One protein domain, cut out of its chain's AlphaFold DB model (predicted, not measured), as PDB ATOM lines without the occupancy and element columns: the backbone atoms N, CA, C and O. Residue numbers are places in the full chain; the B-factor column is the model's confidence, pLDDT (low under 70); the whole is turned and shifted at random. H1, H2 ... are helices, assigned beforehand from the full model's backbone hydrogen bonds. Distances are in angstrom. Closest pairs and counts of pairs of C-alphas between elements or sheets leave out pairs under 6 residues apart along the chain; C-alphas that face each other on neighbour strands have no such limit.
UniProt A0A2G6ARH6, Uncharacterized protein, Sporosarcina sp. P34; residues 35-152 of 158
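Overview. This is residues 35 to 152 of the 158 residues of an uncharacterized protein of Sporosarcina sp. P34 (UniProt A0A2G6ARH6). Two longer helices, H5 and H7, pack on each other at a steep angle and make the core, with shorter helices set round them: H1 packs on the far end of H5, and H8 folds back on the end of H7 as a hairpin. At the end of the domain away from H1 lie the short helices H3 and H4, joined by a long loop, residues 67 to 78, while H2 lies near both H5 and H7, and H6 near H5. The printed part has 118 residues with eight named helices, H1 to H8 in order along the chain, and no named strand; the class is all helix. It is compact, with a radius of gyration of the C-alphas of 14.5 A, and spans 41 by 33 by 22 A.

Along the chain. H1, residues 38 to 46, begins at C-alpha 38 (-37.338, -9.642, -7.599) and is 12.5 A long from first to last C-alpha. H2 is residues 54 to 60, H3 residues 63 to 66 and H4 residues 79 to 86. H5, residues 91 to 104, measures 19.9 A and begins at C-alpha 91 (-21.901, -22.883, -11.526). H6 is residues 112 to 118. H7, residues 123 to 137, is the longest helix at 21.1 A. H8, residues 142 to 150, is 11.4 A long and ends at C-alpha 150 (-18.533, 1.132, -21.611).

Arrangement. H5 and H7 touch at a steep tilt of 52 degrees and run the same way; their closest C-alphas, Met 93 and Tyr 130, are 6.0 A apart. H1 touches H5, closest at the C-alphas of Ala 40 and Gly 103, 4.8 A, at a steep tilt of 46 degrees, opposite ways. H7 touches H8 with residues 135 to 136 alone; this helical hairpin has a shallow tilt of 25 degrees, opposite ways, and its closest C-alphas are those of Ser 135 and Ala 145, 5.1 A. H2 is close to but not clearly touching H7, with the C-alphas of Leu 54 and Ile 134 closest at 6.8 A. H6 is close to but not clearly touching H5, about perpendicular at 85 degrees, with the C-alphas of Tyr 98 and Phe 112 closest at 7.2 A. H3 and H4 only just touch, with 3 pairs of C-alphas within 8 A, the closest Ala 63 and Leu 85 at 7.0 A. H1 and H7, for instance, are apart. Every O i to N i+4 pair is within hydrogen-bond range in H1, H2, H5, H7 and H8; H4 has 3 of 4 and H6 2 of 3, and H3 is too short for such a pair.

Size, cuts and confidence. The C-alphas farthest apart, those of Asn 77 and Ser 107, are 42.5 A apart. The printed part has no cut, and the link from H3 to H4, 12 residues, is long. Mean pLDDT of the printed part is 74.4; it is under 70 at residue 55, residues 59 to 87 and residues 138 to 152.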
ATOM      1  N   TYR A  35     -35.102 -13.196 -17.919       91.06
ATOM      2  CA  TYR A  35     -34.924 -11.897 -17.276       91.06
ATOM      3  C   TYR A  35     -35.030 -12.030 -15.760       91.06
ATOM      4  O   TYR A  35     -35.818 -12.811 -15.225       91.06
ATOM      5  N   LEU A  36     -34.251 -11.224 -15.046       89.00
ATOM      6  CA  LEU A  36     -34.261 -11.235 -13.591       89.00
ATOM      7  C   LEU A  36     -35.495 -10.516 -13.045       89.00
ATOM      8  O   LEU A  36     -35.857  -9.418 -13.473       89.00
ATOM      9  N   THR A  37     -36.133 -11.141 -12.060       86.88
ATOM     10  CA  THR A  37     -37.251 -10.562 -11.311       86.88
ATOM     11  C   THR A  37     -36.946 -10.597  -9.822       86.88
ATOM     12  O   THR A  37     -36.290 -11.518  -9.339       86.88
ATOM     13  N   ASN A  38     -37.493  -9.650  -9.059       85.06
ATOM     14  CA  ASN A  38     -37.338  -9.642  -7.599       85.06
ATOM     15  C   ASN A  38     -37.825 -10.949  -6.948       85.06
ATOM     16  O   ASN A  38     -37.244 -11.408  -5.967       85.06
ATOM     17  N   ALA A  39     -38.878 -11.558  -7.502       85.44
ATOM     18  CA  ALA A  39     -39.414 -12.826  -7.019       85.44
ATOM     19  C   ALA A  39     -38.435 -13.988  -7.251       85.44
ATOM     20  O   ALA A  39     -38.189 -14.759  -6.326       85.44
ATOM     21  N   ALA A  40     -37.841 -14.079  -8.445       87.56
ATOM     22  CA  ALA A  40     -36.821 -15.081  -8.745       87.56
ATOM     23  C   ALA A  40     -35.576 -14.902  -7.870       87.56
ATOM     24  O   ALA A  40     -35.088 -15.866  -7.295       87.56
ATOM     25  N   MET A  41     -35.131 -13.659  -7.676       86.38
ATOM     26  CA  MET A  41     -33.998 -13.335  -6.805       86.38
ATOM     27  C   MET A  41     -34.242 -13.704  -5.342       86.38
ATOM     28  O   MET A  41     -33.348 -14.186  -4.653       86.38
ATOM     29  N   ARG A  42     -35.460 -13.485  -4.834       84.69
ATOM     30  CA  ARG A  42     -35.827 -13.946  -3.493       84.69
ATOM     31  C   ARG A  42     -35.788 -15.471  -3.412       84.69
ATOM     32  O   ARG A  42     -35.136 -15.997  -2.522       84.69
ATOM     33  N   ARG A  43     -36.416 -16.152  -4.373       84.56
ATOM     34  CA  ARG A  43     -36.452 -17.616  -4.428       84.56
ATOM     35  C   ARG A  43     -35.056 -18.229  -4.529       84.56
ATOM     36  O   ARG A  43     -34.805 -19.237  -3.888       84.56
ATOM     37  N   GLY A  44     -34.147 -17.618  -5.284       85.25
ATOM     38  CA  GLY A  44     -32.766 -18.084  -5.389       85.25
ATOM     39  C   GLY A  44     -32.017 -18.069  -4.064       85.25
ATOM     40  O   GLY A  44     -31.286 -19.011  -3.783       85.25
ATOM     41  N   ARG A  45     -32.260 -17.059  -3.219       85.81
ATOM     42  CA  ARG A  45     -31.716 -17.027  -1.852       85.81
ATOM     43  C   ARG A  45     -32.332 -18.101  -0.966       85.81
ATOM     44  O   ARG A  45     -31.608 -18.770  -0.243       85.81
ATOM     45  N   ASP A  46     -33.645 -18.298  -1.060       85.94
ATOM     46  CA  ASP A  46     -34.347 -19.326  -0.281       85.94
ATOM     47  C   ASP A  46     -33.878 -20.751  -0.649       85.94
ATOM     48  O   ASP A  46     -33.861 -21.636   0.201       85.94
ATOM     49  N   LEU A  47     -33.479 -20.965  -1.909       82.81
ATOM     50  CA  LEU A  47     -32.943 -22.231  -2.423       82.81
ATOM     51  C   LEU A  47     -31.425 -22.393  -2.222       82.81
ATOM     52  O   LEU A  47     -30.890 -23.439  -2.575       82.81
ATOM     53  N   GLY A  48     -30.723 -21.380  -1.704       85.25
ATOM     54  CA  GLY A  48     -29.261 -21.407  -1.566       85.25
ATOM     55  C   GLY A  48     -28.490 -21.342  -2.891       85.25
ATOM     56  O   GLY A  48     -27.302 -21.630  -2.913       85.25
ATOM     57  N   LEU A  49     -29.143 -20.956  -3.995       83.50
ATOM     58  CA  LEU A  49     -28.515 -20.825  -5.320       83.50
ATOM     59  C   LEU A  49     -27.685 -19.542  -5.457       83.50
ATOM     60  O   LEU A  49     -26.784 -19.463  -6.288       83.50
ATOM     61  N   ILE A  50     -28.025 -18.531  -4.658       83.94
ATOM     62  CA  ILE A  50     -27.285 -17.278  -4.518       83.94
ATOM     63  C   ILE A  50     -27.259 -16.885  -3.043       83.94
ATOM     64  O   ILE A  50     -28.263 -17.008  -2.340       83.94
ATOM     65  N   GLU A  51     -26.134 -16.363  -2.579       76.31
ATOM     66  CA  GLU A  51     -25.963 -15.980  -1.176       76.31
ATOM     67  C   GLU A  51     -26.007 -14.457  -1.005       76.31
ATOM     68  O   GLU A  51     -26.490 -13.943   0.004       76.31
ATOM     69  N   ASN A  52     -25.532 -13.718  -2.009       74.94
ATOM     70  CA  ASN A  52     -25.309 -12.279  -1.946       74.94
ATOM     71  C   ASN A  52     -26.098 -11.529  -3.027       74.94
ATOM     72  O   ASN A  52     -26.966 -12.065  -3.718       74.94
ATOM     73  N   SER A  53     -25.839 -10.225  -3.146       74.50
ATOM     74  CA  SER A  53     -26.316  -9.455  -4.293       74.50
ATOM     75  C   SER A  53     -25.624  -9.929  -5.575       74.50
ATOM     76  O   SER A  53     -24.478 -10.360  -5.532       74.50
ATOM     77  N   LEU A  54     -26.273  -9.775  -6.731       73.75
ATOM     78  CA  LEU A  54     -25.684 -10.153  -8.027       73.75
ATOM     79  C   LEU A  54     -24.350  -9.453  -8.315       73.75
ATOM     80  O   LEU A  54     -23.493 -10.025  -8.969       73.75
ATOM     81  N   ILE A  55     -24.159  -8.228  -7.812       67.50
ATOM     82  CA  ILE A  55     -22.874  -7.519  -7.919       67.50
ATOM     83  C   ILE A  55     -21.813  -8.193  -7.057       67.50
ATOM     84  O   ILE A  55     -20.675  -8.310  -7.489       67.50
ATOM     85  N   ALA A  56     -22.165  -8.618  -5.843       71.25
ATOM     86  CA  ALA A  56     -21.234  -9.332  -4.983       71.25
ATOM     87  C   ALA A  56     -20.897 -10.711  -5.564       71.25
ATOM     88  O   ALA A  56     -19.728 -11.078  -5.557       71.25
ATOM     89  N   GLU A  57     -21.876 -11.424  -6.132       71.75
ATOM     90  CA  GLU A  57     -21.624 -12.673  -6.863       71.75
ATOM     91  C   GLU A  57     -20.722 -12.426  -8.080       71.75
ATOM     92  O   GLU A  57     -19.731 -13.118  -8.263       71.75
ATOM     93  N   PHE A  58     -20.970 -11.371  -8.858       71.75
ATOM     94  CA  PHE A  58     -20.101 -10.989  -9.973       71.75
ATOM     95  C   PHE A  58     -18.680 -10.606  -9.532       71.75
ATOM     96  O   PHE A  58     -17.709 -11.006 -10.163       71.75
ATOM     97  N   ALA A  59     -18.536  -9.855  -8.439       67.38
ATOM     98  CA  ALA A  59     -17.235  -9.466  -7.901       67.38
ATOM     99  C   ALA A  59     -16.446 -10.669  -7.356       67.38
ATOM    100  O   ALA A  59     -15.223 -10.701  -7.485       67.38
ATOM    101  N   LYS A  60     -17.137 -11.662  -6.777       65.31
ATOM    102  CA  LYS A  60     -16.542 -12.915  -6.288       65.31
ATOM    103  C   LYS A  60     -15.932 -13.762  -7.397       65.31
ATOM    104  O   LYS A  60     -14.970 -14.468  -7.122       65.31
ATOM    105  N   LEU A  61     -16.434 -13.658  -8.627       64.12
ATOM    106  CA  LEU A  61     -15.859 -14.372  -9.767       64.12
ATOM    107  C   LEU A  61     -14.437 -13.894 -10.106       64.12
ATOM    108  O   LEU A  61     -13.836 -14.433 -11.022       64.12
ATOM    109  N   GLY A  62     -13.898 -12.851  -9.452       56.59
ATOM    110  CA  GLY A  62     -12.568 -12.290  -9.754       56.59
ATOM    111  C   GLY A  62     -12.493 -11.582 -11.116       56.59
ATOM    112  O   GLY A  62     -11.637 -10.730 -11.341       56.59
ATOM    113  N   ALA A  63     -13.475 -11.837 -11.977       55.44
ATOM    114  CA  ALA A  63     -13.571 -11.380 -13.346       55.44
ATOM    115  C   ALA A  63     -13.743  -9.866 -13.485       55.44
ATOM    116  O   ALA A  63     -13.572  -9.351 -14.578       55.44
ATOM    117  N   PHE A  64     -14.064  -9.100 -12.435       55.97
ATOM    118  CA  PHE A  64     -14.271  -7.650 -12.590       55.97
ATOM    119  C   PHE A  64     -13.015  -6.922 -13.094       55.97
ATOM    120  O   PHE A  64     -13.123  -5.974 -13.869       55.97
ATOM    121  N   GLN A  65     -11.833  -7.345 -12.640       53.66
ATOM    122  CA  GLN A  65     -10.555  -6.770 -13.073       53.66
ATOM    123  C   GLN A  65     -10.085  -7.372 -14.399       53.66
ATOM    124  O   GLN A  65      -9.490  -6.662 -15.201       53.66
ATOM    125  N   GLU A  66     -10.390  -8.644 -14.652       56.28
ATOM    126  CA  GLU A  66      -9.984  -9.335 -15.879       56.28
ATOM    127  C   GLU A  66     -10.875  -8.973 -17.075       56.28
ATOM    128  O   GLU A  66     -10.374  -8.792 -18.177       56.28
ATOM    129  N   LEU A  67     -12.174  -8.741 -16.856       54.38
ATOM    130  CA  LEU A  67     -13.134  -8.253 -17.854       54.38
ATOM    131  C   LEU A  67     -12.923  -6.781 -18.223       54.38
ATOM    132  O   LEU A  67     -13.417  -6.335 -19.261       54.38
ATOM    133  N   GLN A  68     -12.199  -6.005 -17.404       47.56
ATOM    134  CA  GLN A  68     -11.748  -4.665 -17.785       47.56
ATOM    135  C   GLN A  68     -10.653  -4.789 -18.853       47.56
ATOM    136  O   GLN A  68      -9.463  -4.804 -18.556       47.56
ATOM    137  N   GLY A  69     -11.078  -4.872 -20.115       46.78
ATOM    138  CA  GLY A  69     -10.194  -5.004 -21.273       46.78
ATOM    139  C   GLY A  69     -10.280  -6.348 -21.994       46.78
ATOM    140  O   GLY A  69      -9.354  -6.660 -22.739       46.78
ATOM    141  N   ILE A  70     -11.343  -7.130 -21.769       51.09
ATOM    142  CA  ILE A  70     -11.719  -8.267 -22.618       51.09
ATOM    143  C   ILE A  70     -12.895  -7.829 -23.488       51.09
ATOM    144  O   ILE A  70     -13.990  -7.538 -22.998       51.09
ATOM    145  N   GLU A  71     -12.675  -7.790 -24.797       49.34
ATOM    146  CA  GLU A  71     -13.748  -7.588 -25.763       49.34
ATOM    147  C   GLU A  71     -14.529  -8.891 -25.941       49.34
ATOM    148  O   GLU A  71     -14.195  -9.744 -26.759       49.34
ATOM    149  N   LEU A  72     -15.620  -9.040 -25.187       51.47
ATOM    150  CA  LEU A  72     -16.546 -10.178 -25.311       51.47
ATOM    151  C   LEU A  72     -17.319 -10.189 -26.647       51.47
ATOM    152  O   LEU A  72     -18.064 -11.122 -26.935       51.47
ATOM    153  N   ALA A  73     -17.166  -9.148 -27.469       40.44
ATOM    154  CA  ALA A  73     -17.830  -8.994 -28.755       40.44
ATOM    155  C   ALA A  73     -16.826  -9.102 -29.914       40.44
ATOM    156  O   ALA A  73     -16.622  -8.136 -30.633       40.44
ATOM    157  N   GLY A  74     -16.247 -10.293 -30.095       43.66
ATOM    158  CA  GLY A  74     -15.642 -10.761 -31.346       43.66
ATOM    159  C   GLY A  74     -14.484  -9.932 -31.919       43.66
ATOM    160  O   GLY A  74     -14.711  -8.945 -32.609       43.66
ATOM    161  N   GLY A  75     -13.255 -10.443 -31.785       37.47
ATOM    162  CA  GLY A  75     -12.147 -10.046 -32.667       37.47
ATOM    163  C   GLY A  75     -10.747  -9.989 -32.052       37.47
ATOM    164  O   GLY A  75      -9.782  -9.877 -32.803       37.47
ATOM    165  N   GLY A  76     -10.602 -10.081 -30.729       43.41
ATOM    166  CA  GLY A  76      -9.298 -10.005 -30.063       43.41
ATOM    167  C   GLY A  76      -8.653 -11.370 -29.803       43.41
ATOM    168  O   GLY A  76      -9.295 -12.272 -29.274       43.41
ATOM    169  N   ASN A  77      -7.355 -11.500 -30.104       46.22
ATOM    170  CA  ASN A  77      -6.498 -12.620 -29.685       46.22
ATOM    171  C   ASN A  77      -6.177 -12.545 -28.174       46.22
ATOM    172  O   ASN A  77      -5.014 -12.510 -27.787       46.22
ATOM    173  N   ASP A  78      -7.196 -12.489 -27.318       54.34
ATOM    174  CA  ASP A  78      -7.061 -12.428 -25.853       54.34
ATOM    175  C   ASP A  78      -7.139 -13.838 -25.226       54.34
ATOM    176  O   ASP A  78      -7.756 -14.054 -24.183       54.34
ATOM    177  N   PHE A  79      -6.516 -14.823 -25.883       51.56
ATOM    178  CA  PHE A  79      -6.588 -16.239 -25.503       51.56
ATOM    179  C   PHE A  79      -6.069 -16.482 -24.074       51.56
ATOM    180  O   PHE A  79      -6.751 -17.130 -23.291       51.56
ATOM    181  N   ASP A  80      -4.957 -15.847 -23.686       55.06
ATOM    182  CA  ASP A  80      -4.370 -15.950 -22.335       55.06
ATOM    183  C   ASP A  80      -5.280 -15.390 -21.223       55.06
ATOM    184  O   ASP A  80      -5.162 -15.769 -20.057       55.06
ATOM    185  N   LYS A  81      -6.173 -14.444 -21.547       58.56
ATOM    186  CA  LYS A  81      -7.154 -13.910 -20.586       58.56
ATOM    187  C   LYS A  81      -8.409 -14.777 -20.538       58.56
ATOM    188  O   LYS A  81      -8.963 -14.975 -19.465       58.56
ATOM    189  N   LEU A  82      -8.838 -15.308 -21.683       58.12
ATOM    190  CA  LEU A  82      -9.911 -16.302 -21.771       58.12
ATOM    191  C   LEU A  82      -9.555 -17.591 -21.021       58.12
ATOM    192  O   LEU A  82     -10.417 -18.155 -20.360       58.12
ATOM    193  N   GLU A  83      -8.293 -18.016 -21.068       62.25
ATOM    194  CA  GLU A  83      -7.800 -19.185 -20.335       62.25
ATOM    195  C   GLU A  83      -7.889 -18.970 -18.818       62.25
ATOM    196  O   GLU A  83      -8.422 -19.820 -18.111       62.25
ATOM    197  N   LYS A  84      -7.515 -17.788 -18.315       64.38
ATOM    198  CA  LYS A  84      -7.710 -17.429 -16.896       64.38
ATOM    199  C   LYS A  84      -9.177 -17.349 -16.497       64.38
ATOM    200  O   LYS A  84      -9.546 -17.810 -15.423       64.38
ATOM    201  N   LEU A  85     -10.030 -16.822 -17.377       64.31
ATOM    202  CA  LEU A  85     -11.470 -16.842 -17.140       64.31
ATOM    203  C   LEU A  85     -12.019 -18.274 -17.113       64.31
ATOM    204  O   LEU A  85     -12.935 -18.533 -16.349       64.31
ATOM    205  N   SER A  86     -11.461 -19.209 -17.890       63.03
ATOM    206  CA  SER A  86     -11.896 -20.613 -17.887       63.03
ATOM    207  C   SER A  86     -11.576 -21.363 -16.586       63.03
ATOM    208  O   SER A  86     -12.142 -22.424 -16.340       63.03
ATOM    209  N   GLU A  87     -10.715 -20.802 -15.730       69.12
ATOM    210  CA  GLU A  87     -10.478 -21.298 -14.367       69.12
ATOM    211  C   GLU A  87     -11.593 -20.884 -13.387       69.12
ATOM    212  O   GLU A  87     -11.647 -21.376 -12.257       69.12
ATOM    213  N   ILE A  88     -12.487 -19.977 -13.797       74.62
ATOM    214  CA  ILE A  88     -13.631 -19.539 -13.000       74.62
ATOM    215  C   ILE A  88     -14.733 -20.593 -13.091       74.62
ATOM    216  O   ILE A  88     -15.182 -20.954 -14.175       74.62
ATOM    217  N   ASP A  89     -15.226 -21.020 -11.931       80.56
ATOM    218  CA  ASP A  89     -16.413 -21.868 -11.833       80.56
ATOM    219  C   ASP A  89     -17.645 -21.151 -12.415       80.56
ATOM    220  O   ASP A  89     -18.010 -20.048 -11.989       80.56
ATOM    221  N   ASP A  90     -18.291 -21.778 -13.398       85.00
ATOM    222  CA  ASP A  90     -19.484 -21.259 -14.058       85.00
ATOM    223  C   ASP A  90     -20.784 -21.592 -13.323       85.00
ATOM    224  O   ASP A  90     -21.804 -20.940 -13.574       85.00
ATOM    225  N   GLY A  91     -20.751 -22.501 -12.343       88.81
ATOM    226  CA  GLY A  91     -21.901 -22.883 -11.526       88.81
ATOM    227  C   GLY A  91     -22.690 -21.685 -10.969       88.81
ATOM    228  O   GLY A  91     -23.906 -21.602 -11.180       88.81
ATOM    229  N   PRO A  92     -22.044 -20.688 -10.331       87.44
ATOM    230  CA  PRO A  92     -22.722 -19.478  -9.867       87.44
ATOM    231  C   PRO A  92     -23.390 -18.663 -10.988       87.44
ATOM    232  O   PRO A  92     -24.457 -18.082 -10.776       87.44
ATOM    233  N   MET A  93     -22.800 -18.619 -12.188       89.12
ATOM    234  CA  MET A  93     -23.384 -17.921 -13.340       89.12
ATOM    235  C   MET A  93     -24.634 -18.648 -13.837       89.12
ATOM    236  O   MET A  93     -25.679 -18.022 -14.046       89.12
ATOM    237  N   ILE A  94     -24.550 -19.975 -13.952       94.12
ATOM    238  CA  ILE A  94     -25.656 -20.835 -14.372       94.12
ATOM    239  C   ILE A  94     -26.815 -20.746 -13.374       94.12
ATOM    240  O   ILE A  94     -27.966 -20.601 -13.793       94.12
ATOM    241  N   ASN A  95     -26.536 -20.700 -12.067       92.69
ATOM    242  CA  ASN A  95     -27.553 -20.478 -11.037       92.69
ATOM    243  C   ASN A  95     -28.354 -19.195 -11.298       92.69
ATOM    244  O   ASN A  95     -29.585 -19.203 -11.256       92.69
ATOM    245  N   VAL A  96     -27.686 -18.083 -11.617       91.38
ATOM    246  CA  VAL A  96     -28.375 -16.819 -11.919       91.38
ATOM    247  C   VAL A  96     -29.183 -16.904 -13.214       91.38
ATOM    248  O   VAL A  96     -30.301 -16.379 -13.270       91.38
ATOM    249  N   ILE A  97     -28.670 -17.586 -14.239       95.25
ATOM    250  CA  ILE A  97     -29.394 -17.804 -15.497       95.25
ATOM    251  C   ILE A  97     -30.647 -18.657 -15.259       95.25
ATOM    252  O   ILE A  97     -31.727 -18.292 -15.731       95.25
ATOM    253  N   TYR A  98     -30.553 -19.719 -14.457       95.50
ATOM    254  CA  TYR A  98     -31.699 -20.535 -14.057       95.50
ATOM    255  C   TYR A  98     -32.759 -19.704 -13.320       95.50
ATOM    256  O   TYR A  98     -33.952 -19.787 -13.623       95.50
ATOM    257  N   LEU A  99     -32.344 -18.819 -12.407       93.19
ATOM    258  CA  LEU A  99     -33.262 -17.899 -11.728       93.19
ATOM    259  C   LEU A  99     -33.956 -16.947 -12.711       93.19
ATOM    260  O   LEU A  99     -35.169 -16.725 -12.612       93.19
ATOM    261  N   ALA A 100     -33.219 -16.402 -13.680       93.75
ATOM    262  CA  ALA A 100     -33.791 -15.573 -14.737       93.75
ATOM    263  C   ALA A 100     -34.795 -16.358 -15.600       93.75
ATOM    264  O   ALA A 100     -35.836 -15.821 -15.987       93.75
ATOM    265  N   PHE A 101     -34.523 -17.638 -15.852       95.94
ATOM    266  CA  PHE A 101     -35.410 -18.542 -16.571       95.94
ATOM    267  C   PHE A 101     -36.706 -18.827 -15.801       95.94
ATOM    268  O   PHE A 101     -37.786 -18.532 -16.319       95.94
ATOM    269  N   ILE A 102     -36.653 -19.309 -14.556       93.25
ATOM    270  CA  ILE A 102     -37.877 -19.609 -13.785       93.25
ATOM    271  C   ILE A 102     -38.676 -18.342 -13.444       93.25
ATOM    272  O   ILE A 102     -39.898 -18.383 -13.288       93.25
ATOM    273  N   GLY A 103     -37.997 -17.194 -13.344       90.88
ATOM    274  CA  GLY A 103     -38.631 -15.892 -13.161       90.88
ATOM    275  C   GLY A 103     -39.466 -15.473 -14.367       90.88
ATOM    276  O   GLY A 103     -40.584 -14.973 -14.202       90.88
ATOM    277  N   ALA A 104     -38.929 -15.703 -15.566       93.12
ATOM    278  CA  ALA A 104     -39.562 -15.369 -16.831       93.12
ATOM    279  C   ALA A 104     -40.639 -16.377 -17.264       93.12
ATOM    280  O   ALA A 104     -41.623 -15.989 -17.897       93.12
ATOM    281  N   ASN A 105     -40.490 -17.648 -16.882       94.38
ATOM    282  CA  ASN A 105     -41.266 -18.774 -17.401       94.38
ATOM    283  C   ASN A 105     -42.100 -19.462 -16.311       94.38
ATOM    284  O   ASN A 105     -41.997 -20.662 -16.091       94.38
ATOM    285  N   LYS A 106     -42.981 -18.716 -15.634       88.00
ATOM    286  CA  LYS A 106     -43.757 -19.210 -14.472       88.00
ATOM    287  C   LYS A 106     -44.631 -20.446 -14.737       88.00
ATOM    288  O   LYS A 106     -45.009 -21.129 -13.791       88.00
ATOM    289  N   SER A 107     -45.022 -20.681 -15.990       89.88
ATOM    290  CA  SER A 107     -45.819 -21.844 -16.395       89.88
ATOM    291  C   SER A 107     -44.974 -23.078 -16.701       89.88
ATOM    292  O   SER A 107     -45.526 -24.173 -16.789       89.88
ATOM    293  N   VAL A 108     -43.663 -22.910 -16.889       91.69
ATOM    294  CA  VAL A 108     -42.741 -24.012 -17.144       91.69
ATOM    295  C   VAL A 108     -42.378 -24.637 -15.803       91.69
ATOM    296  O   VAL A 108     -41.904 -23.964 -14.891       91.69
ATOM    297  N   LYS A 109     -42.658 -25.932 -15.676       87.94
ATOM    298  CA  LYS A 109     -42.264 -26.744 -14.528       87.94
ATOM    299  C   LYS A 109     -41.010 -27.493 -14.944       87.94
ATOM    300  O   LYS A 109     -41.125 -28.543 -15.555       87.94
ATOM    301  N   MET A 110     -39.875 -26.851 -14.722       92.56
ATOM    302  CA  MET A 110     -38.555 -27.411 -14.960       92.56
ATOM    303  C   MET A 110     -37.731 -27.117 -13.714       92.56
ATOM    304  O   MET A 110     -37.590 -25.946 -13.326       92.56
ATOM    305  N   ASP A 111     -37.286 -28.163 -13.033       91.88
ATOM    306  CA  ASP A 111     -36.379 -28.006 -11.903       91.88
ATOM    307  C   ASP A 111     -34.941 -27.731 -12.376       91.88
ATOM    308  O   ASP A 111     -34.699 -27.446 -13.550       91.88
ATOM    309  N   PHE A 112     -34.002 -27.652 -11.437       92.50
ATOM    310  CA  PHE A 112     -32.626 -27.301 -11.774       92.50
ATOM    311  C   PHE A 112     -31.909 -28.437 -12.512       92.50
ATOM    312  O   PHE A 112     -31.131 -28.160 -13.418       92.50
ATOM    313  N   GLU A 113     -32.190 -29.693 -12.169       93.69
ATOM    314  CA  GLU A 113     -31.559 -30.851 -12.806       93.69
ATOM    315  C   GLU A 113     -32.051 -30.983 -14.251       93.69
ATOM    316  O   GLU A 113     -31.237 -31.010 -15.173       93.69
ATOM    317  N   GLU A 114     -33.368 -30.904 -14.467       95.38
ATOM    318  CA  GLU A 114     -33.975 -30.900 -15.807       95.38
ATOM    319  C   GLU A 114     -33.485 -29.719 -16.661       95.38
ATOM    320  O   GLU A 114     -33.357 -29.819 -17.881       95.38
ATOM    321  N   PHE A 115     -33.211 -28.571 -16.036       96.69
ATOM    322  CA  PHE A 115     -32.623 -27.429 -16.727       96.69
ATOM    323  C   PHE A 115     -31.184 -27.713 -17.169       96.69
ATOM    324  O   PHE A 115     -30.839 -27.411 -18.310       96.69
ATOM    325  N   MET A 116     -30.363 -28.297 -16.293       96.19
ATOM    326  CA  MET A 116     -28.965 -28.629 -16.584       96.19
ATOM    327  C   MET A 116     -28.831 -29.668 -17.697       96.19
ATOM    328  O   MET A 116     -27.928 -29.551 -18.521       96.19
ATOM    329  N   GLU A 117     -29.753 -30.630 -17.780       95.56
ATOM    330  CA  GLU A 117     -29.793 -31.609 -18.874       95.56
ATOM    331  C   GLU A 117     -29.979 -30.969 -20.254       95.56
ATOM    332  O   GLU A 117     -29.574 -31.557 -21.252       95.56
ATOM    333  N   LEU A 118     -30.576 -29.775 -20.315       97.06
ATOM    334  CA  LEU A 118     -30.853 -29.057 -21.560       97.06
ATOM    335  C   LEU A 118     -29.944 -27.838 -21.775       97.06
ATOM    336  O   LEU A 118     -29.996 -27.188 -22.831       97.06
ATOM    337  N   TYR A 119     -29.169 -27.475 -20.752       96.88
ATOM    338  CA  TYR A 119     -28.277 -26.328 -20.754       96.88
ATOM    339  C   TYR A 119     -26.914 -26.740 -21.305       96.88
ATOM    340  O   TYR A 119     -26.121 -27.415 -20.655       96.88
ATOM    341  N   HIS A 120     -26.636 -26.305 -22.531       95.44
ATOM    342  CA  HIS A 120     -25.412 -26.653 -23.256       95.44
ATOM    343  C   HIS A 120     -24.758 -25.421 -23.884       95.44
ATOM    344  O   HIS A 120     -24.270 -25.490 -25.015       95.44
ATOM    345  N   LEU A 121     -24.843 -24.280 -23.197       93.50
ATOM    346  CA  LEU A 121     -24.017 -23.127 -23.533       93.50
ATOM    347  C   LEU A 121     -22.587 -23.404 -23.082       93.50
ATOM    348  O   LEU A 121     -22.380 -23.988 -22.019       93.50
ATOM    349  N   ASP A 122     -21.614 -22.966 -23.871       89.94
ATOM    350  CA  ASP A 122     -20.229 -22.977 -23.413       89.94
ATOM    351  C   ASP A 122     -19.982 -21.893 -22.346       89.94
ATOM    352  O   ASP A 122     -20.850 -21.069 -22.022       89.94
ATOM    353  N   PHE A 123     -18.782 -21.892 -21.768       85.31
ATOM    354  CA  PHE A 123     -18.396 -20.919 -20.749       85.31
ATOM    355  C   PHE A 123     -18.538 -19.463 -21.235       85.31
ATOM    356  O   PHE A 123     -19.045 -18.603 -20.511       85.31
ATOM    357  N   THR A 124     -18.124 -19.174 -22.472       81.50
ATOM    358  CA  THR A 124     -18.137 -17.816 -23.038       81.50
ATOM    359  C   THR A 124     -19.567 -17.332 -23.251       81.50
ATOM    360  O   THR A 124     -19.909 -16.190 -22.921       81.50
ATOM    361  N   GLU A 125     -20.429 -18.204 -23.769       87.88
ATOM    362  CA  GLU A 125     -21.859 -17.955 -23.934       87.88
ATOM    363  C   GLU A 125     -22.547 -17.738 -22.576       87.88
ATOM    364  O   GLU A 125     -23.308 -16.776 -22.409       87.88
ATOM    365  N   THR A 126     -22.224 -18.573 -21.585       91.06
ATOM    366  CA  THR A 126     -22.720 -18.482 -20.203       91.06
ATOM    367  C   THR A 126     -22.351 -17.144 -19.565       91.06
ATOM    368  O   THR A 126     -23.227 -16.408 -19.096       91.06
ATOM    369  N   LEU A 127     -21.071 -16.773 -19.618       84.75
ATOM    370  CA  LEU A 127     -20.559 -15.501 -19.115       84.75
ATOM    371  C   LEU A 127     -21.239 -14.308 -19.800       84.75
ATOM    372  O   LEU A 127     -21.683 -13.368 -19.135       84.75
ATOM    373  N   THR A 128     -21.380 -14.361 -21.125       84.25
ATOM    374  CA  THR A 128     -22.013 -13.298 -21.918       84.25
ATOM    375  C   THR A 128     -23.475 -13.090 -21.522       84.25
ATOM    376  O   THR A 128     -23.925 -11.949 -21.336       84.25
ATOM    377  N   LEU A 129     -24.234 -14.178 -21.366       89.75
ATOM    378  CA  LEU A 129     -25.632 -14.115 -20.950       89.75
ATOM    379  C   LEU A 129     -25.760 -13.583 -19.517       89.75
ATOM    380  O   LEU A 129     -26.562 -12.682 -19.262       89.75
ATOM    381  N   TYR A 130     -24.936 -14.084 -18.601       87.56
ATOM    382  CA  TYR A 130     -24.910 -13.657 -17.207       87.56
ATOM    383  C   TYR A 130     -24.612 -12.156 -17.048       87.56
ATOM    384  O   TYR A 130     -25.385 -11.433 -16.407       87.56
ATOM    385  N   VAL A 131     -23.557 -11.651 -17.698       81.50
ATOM    386  CA  VAL A 131     -23.192 -10.221 -17.692       81.50
ATOM    387  C   VAL A 131     -24.327  -9.357 -18.239       81.50
ATOM    388  O   VAL A 131     -24.620  -8.284 -17.698       81.50
ATOM    389  N   SER A 132     -25.003  -9.828 -19.287       84.44
ATOM    390  CA  SER A 132     -26.137  -9.117 -19.876       84.44
ATOM    391  C   SER A 132     -27.318  -9.025 -18.903       84.44
ATOM    392  O   SER A 132     -27.847  -7.933 -18.675       84.44
ATOM    393  N   LEU A 133     -27.680 -10.140 -18.257       86.38
ATOM    394  CA  LEU A 133     -28.752 -10.197 -17.257       86.38
ATOM    395  C   LEU A 133     -28.483  -9.249 -16.082       86.38
ATOM    396  O   LEU A 133     -29.370  -8.492 -15.672       86.38
ATOM    397  N   ILE A 134     -27.252  -9.253 -15.568       80.69
ATOM    398  CA  ILE A 134     -26.813  -8.347 -14.503       80.69
ATOM    399  C   ILE A 134     -26.936  -6.893 -14.951       80.69
ATOM    400  O   ILE A 134     -27.636  -6.115 -14.300       80.69
ATOM    401  N   SER A 135     -26.325  -6.525 -16.079       75.50
ATOM    402  CA  SER A 135     -26.322  -5.147 -16.597       75.50
ATOM    403  C   SER A 135     -27.734  -4.576 -16.718       75.50
ATOM    404  O   SER A 135     -28.007  -3.439 -16.326       75.50
ATOM    405  N   GLU A 136     -28.665  -5.388 -17.211       74.94
ATOM    406  CA  GLU A 136     -30.061  -5.004 -17.340       74.94
ATOM    407  C   GLU A 136     -30.785  -4.899 -15.994       74.94
ATOM    408  O   GLU A 136     -31.676  -4.057 -15.851       74.94
ATOM    409  N   SER A 137     -30.449  -5.715 -14.998       71.12
ATOM    410  CA  SER A 137     -31.033  -5.602 -13.657       71.12
ATOM    411  C   SER A 137     -30.641  -4.294 -12.958       71.12
ATOM    412  O   SER A 137     -31.432  -3.766 -12.177       71.12
ATOM    413  N   PHE A 138     -29.458  -3.748 -13.264       63.81
ATOM    414  CA  PHE A 138     -28.930  -2.512 -12.668       63.81
ATOM    415  C   PHE A 138     -29.205  -1.251 -13.484       63.81
ATOM    416  O   PHE A 138     -28.877  -0.163 -13.038       63.81
ATOM    417  N   SER A 139     -29.844  -1.355 -14.646       53.34
ATOM    418  CA  SER A 139     -30.083  -0.220 -15.555       53.34
ATOM    419  C   SER A 139     -31.042   0.881 -15.047       53.34
ATOM    420  O   SER A 139     -31.347   1.804 -15.795       53.34
ATOM    421  N   ASN A 140     -31.472   0.843 -13.778       48.50
ATOM    422  CA  ASN A 140     -32.026   2.016 -13.080       48.50
ATOM    423  C   ASN A 140     -30.939   2.852 -12.357       48.50
ATOM    424  O   ASN A 140     -31.157   4.035 -12.111       48.50
ATOM    425  N   ASP A 141     -29.766   2.269 -12.078       47.16
ATOM    426  CA  ASP A 141     -28.541   2.924 -11.604       47.16
ATOM    427  C   ASP A 141     -27.567   3.065 -12.785       47.16
ATOM    428  O   ASP A 141     -26.661   2.258 -13.012       47.16
ATOM    429  N   ASN A 142     -27.779   4.116 -13.578       49.88
ATOM    430  CA  ASN A 142     -27.132   4.340 -14.877       49.88
ATOM    431  C   ASN A 142     -25.591   4.282 -14.870       49.88
ATOM    432  O   ASN A 142     -24.996   4.058 -15.918       49.88
ATOM    433  N   ASN A 143     -24.932   4.450 -13.720       51.75
ATOM    434  CA  ASN A 143     -23.472   4.532 -13.632       51.75
ATOM    435  C   ASN A 143     -22.772   3.161 -13.629       51.75
ATOM    436  O   ASN A 143     -21.687   3.042 -14.193       51.75
ATOM    437  N   PHE A 144     -23.380   2.118 -13.048       53.88
ATOM    438  CA  PHE A 144     -22.779   0.775 -13.028       53.88
ATOM    439  C   PHE A 144     -22.919   0.091 -14.390       53.88
ATOM    440  O   PHE A 144     -21.934  -0.369 -14.968       53.88
ATOM    441  N   ALA A 145     -24.133   0.114 -14.951       52.16
ATOM    442  CA  ALA A 145     -24.400  -0.418 -16.284       52.16
ATOM    443  C   ALA A 145     -23.581   0.315 -17.362       52.16
ATOM    444  O   ALA A 145     -23.052  -0.329 -18.260       52.16
ATOM    445  N   ALA A 146     -23.409   1.640 -17.261       54.69
ATOM    446  CA  ALA A 146     -22.558   2.390 -18.187       54.69
ATOM    447  C   ALA A 146     -21.064   2.051 -18.049       54.69
ATOM    448  O   ALA A 146     -20.372   2.040 -19.061       54.69
ATOM    449  N   GLY A 147     -20.572   1.746 -16.843       56.25
ATOM    450  CA  GLY A 147     -19.192   1.300 -16.630       56.25
ATOM    451  C   GLY A 147     -18.912  -0.064 -17.262       56.25
ATOM    452  O   GLY A 147     -17.924  -0.213 -17.971       56.25
ATOM    453  N   LEU A 148     -19.829  -1.021 -17.083       54.94
ATOM    454  CA  LEU A 148     -19.703  -2.390 -17.602       54.94
ATOM    455  C   LEU A 148     -19.965  -2.490 -19.120       54.94
ATOM    456  O   LEU A 148     -19.307  -3.237 -19.841       54.94
ATOM    457  N   ILE A 149     -20.925  -1.709 -19.632       52.41
ATOM    458  CA  ILE A 149     -21.204  -1.601 -21.075       52.41
ATOM    459  C   ILE A 149     -20.131  -0.749 -21.771       52.41
ATOM    460  O   ILE A 149     -19.791  -0.990 -22.925       52.41
ATOM    461  N   GLY A 150     -19.591   0.266 -21.092       50.03
ATOM    462  CA  GLY A 150     -18.533   1.132 -21.611       50.03
ATOM    463  C   GLY A 150     -17.214   0.390 -21.810       50.03
ATOM    464  O   GLY A 150     -16.566   0.597 -22.832       50.03
ATOM    465  N   SER A 151     -16.870  -0.529 -20.904       50.12
ATOM    466  CA  SER A 151     -15.707  -1.416 -21.046       50.12
ATOM    467  C   SER A 151     -15.871  -2.482 -22.136       50.12
ATOM    468  O   SER A 151     -14.885  -3.094 -22.522       50.12
ATOM    469  N   THR A 152     -17.086  -2.685 -22.658       42.66
ATOM    470  CA  THR A 152     -17.401  -3.664 -23.718       42.66
ATOM    471  C   THR A 152     -17.798  -3.027 -25.059       42.66
ATOM    472  O   THR A 152     -18.052  -3.743 -26.023       42.66
TER     473      THR A 152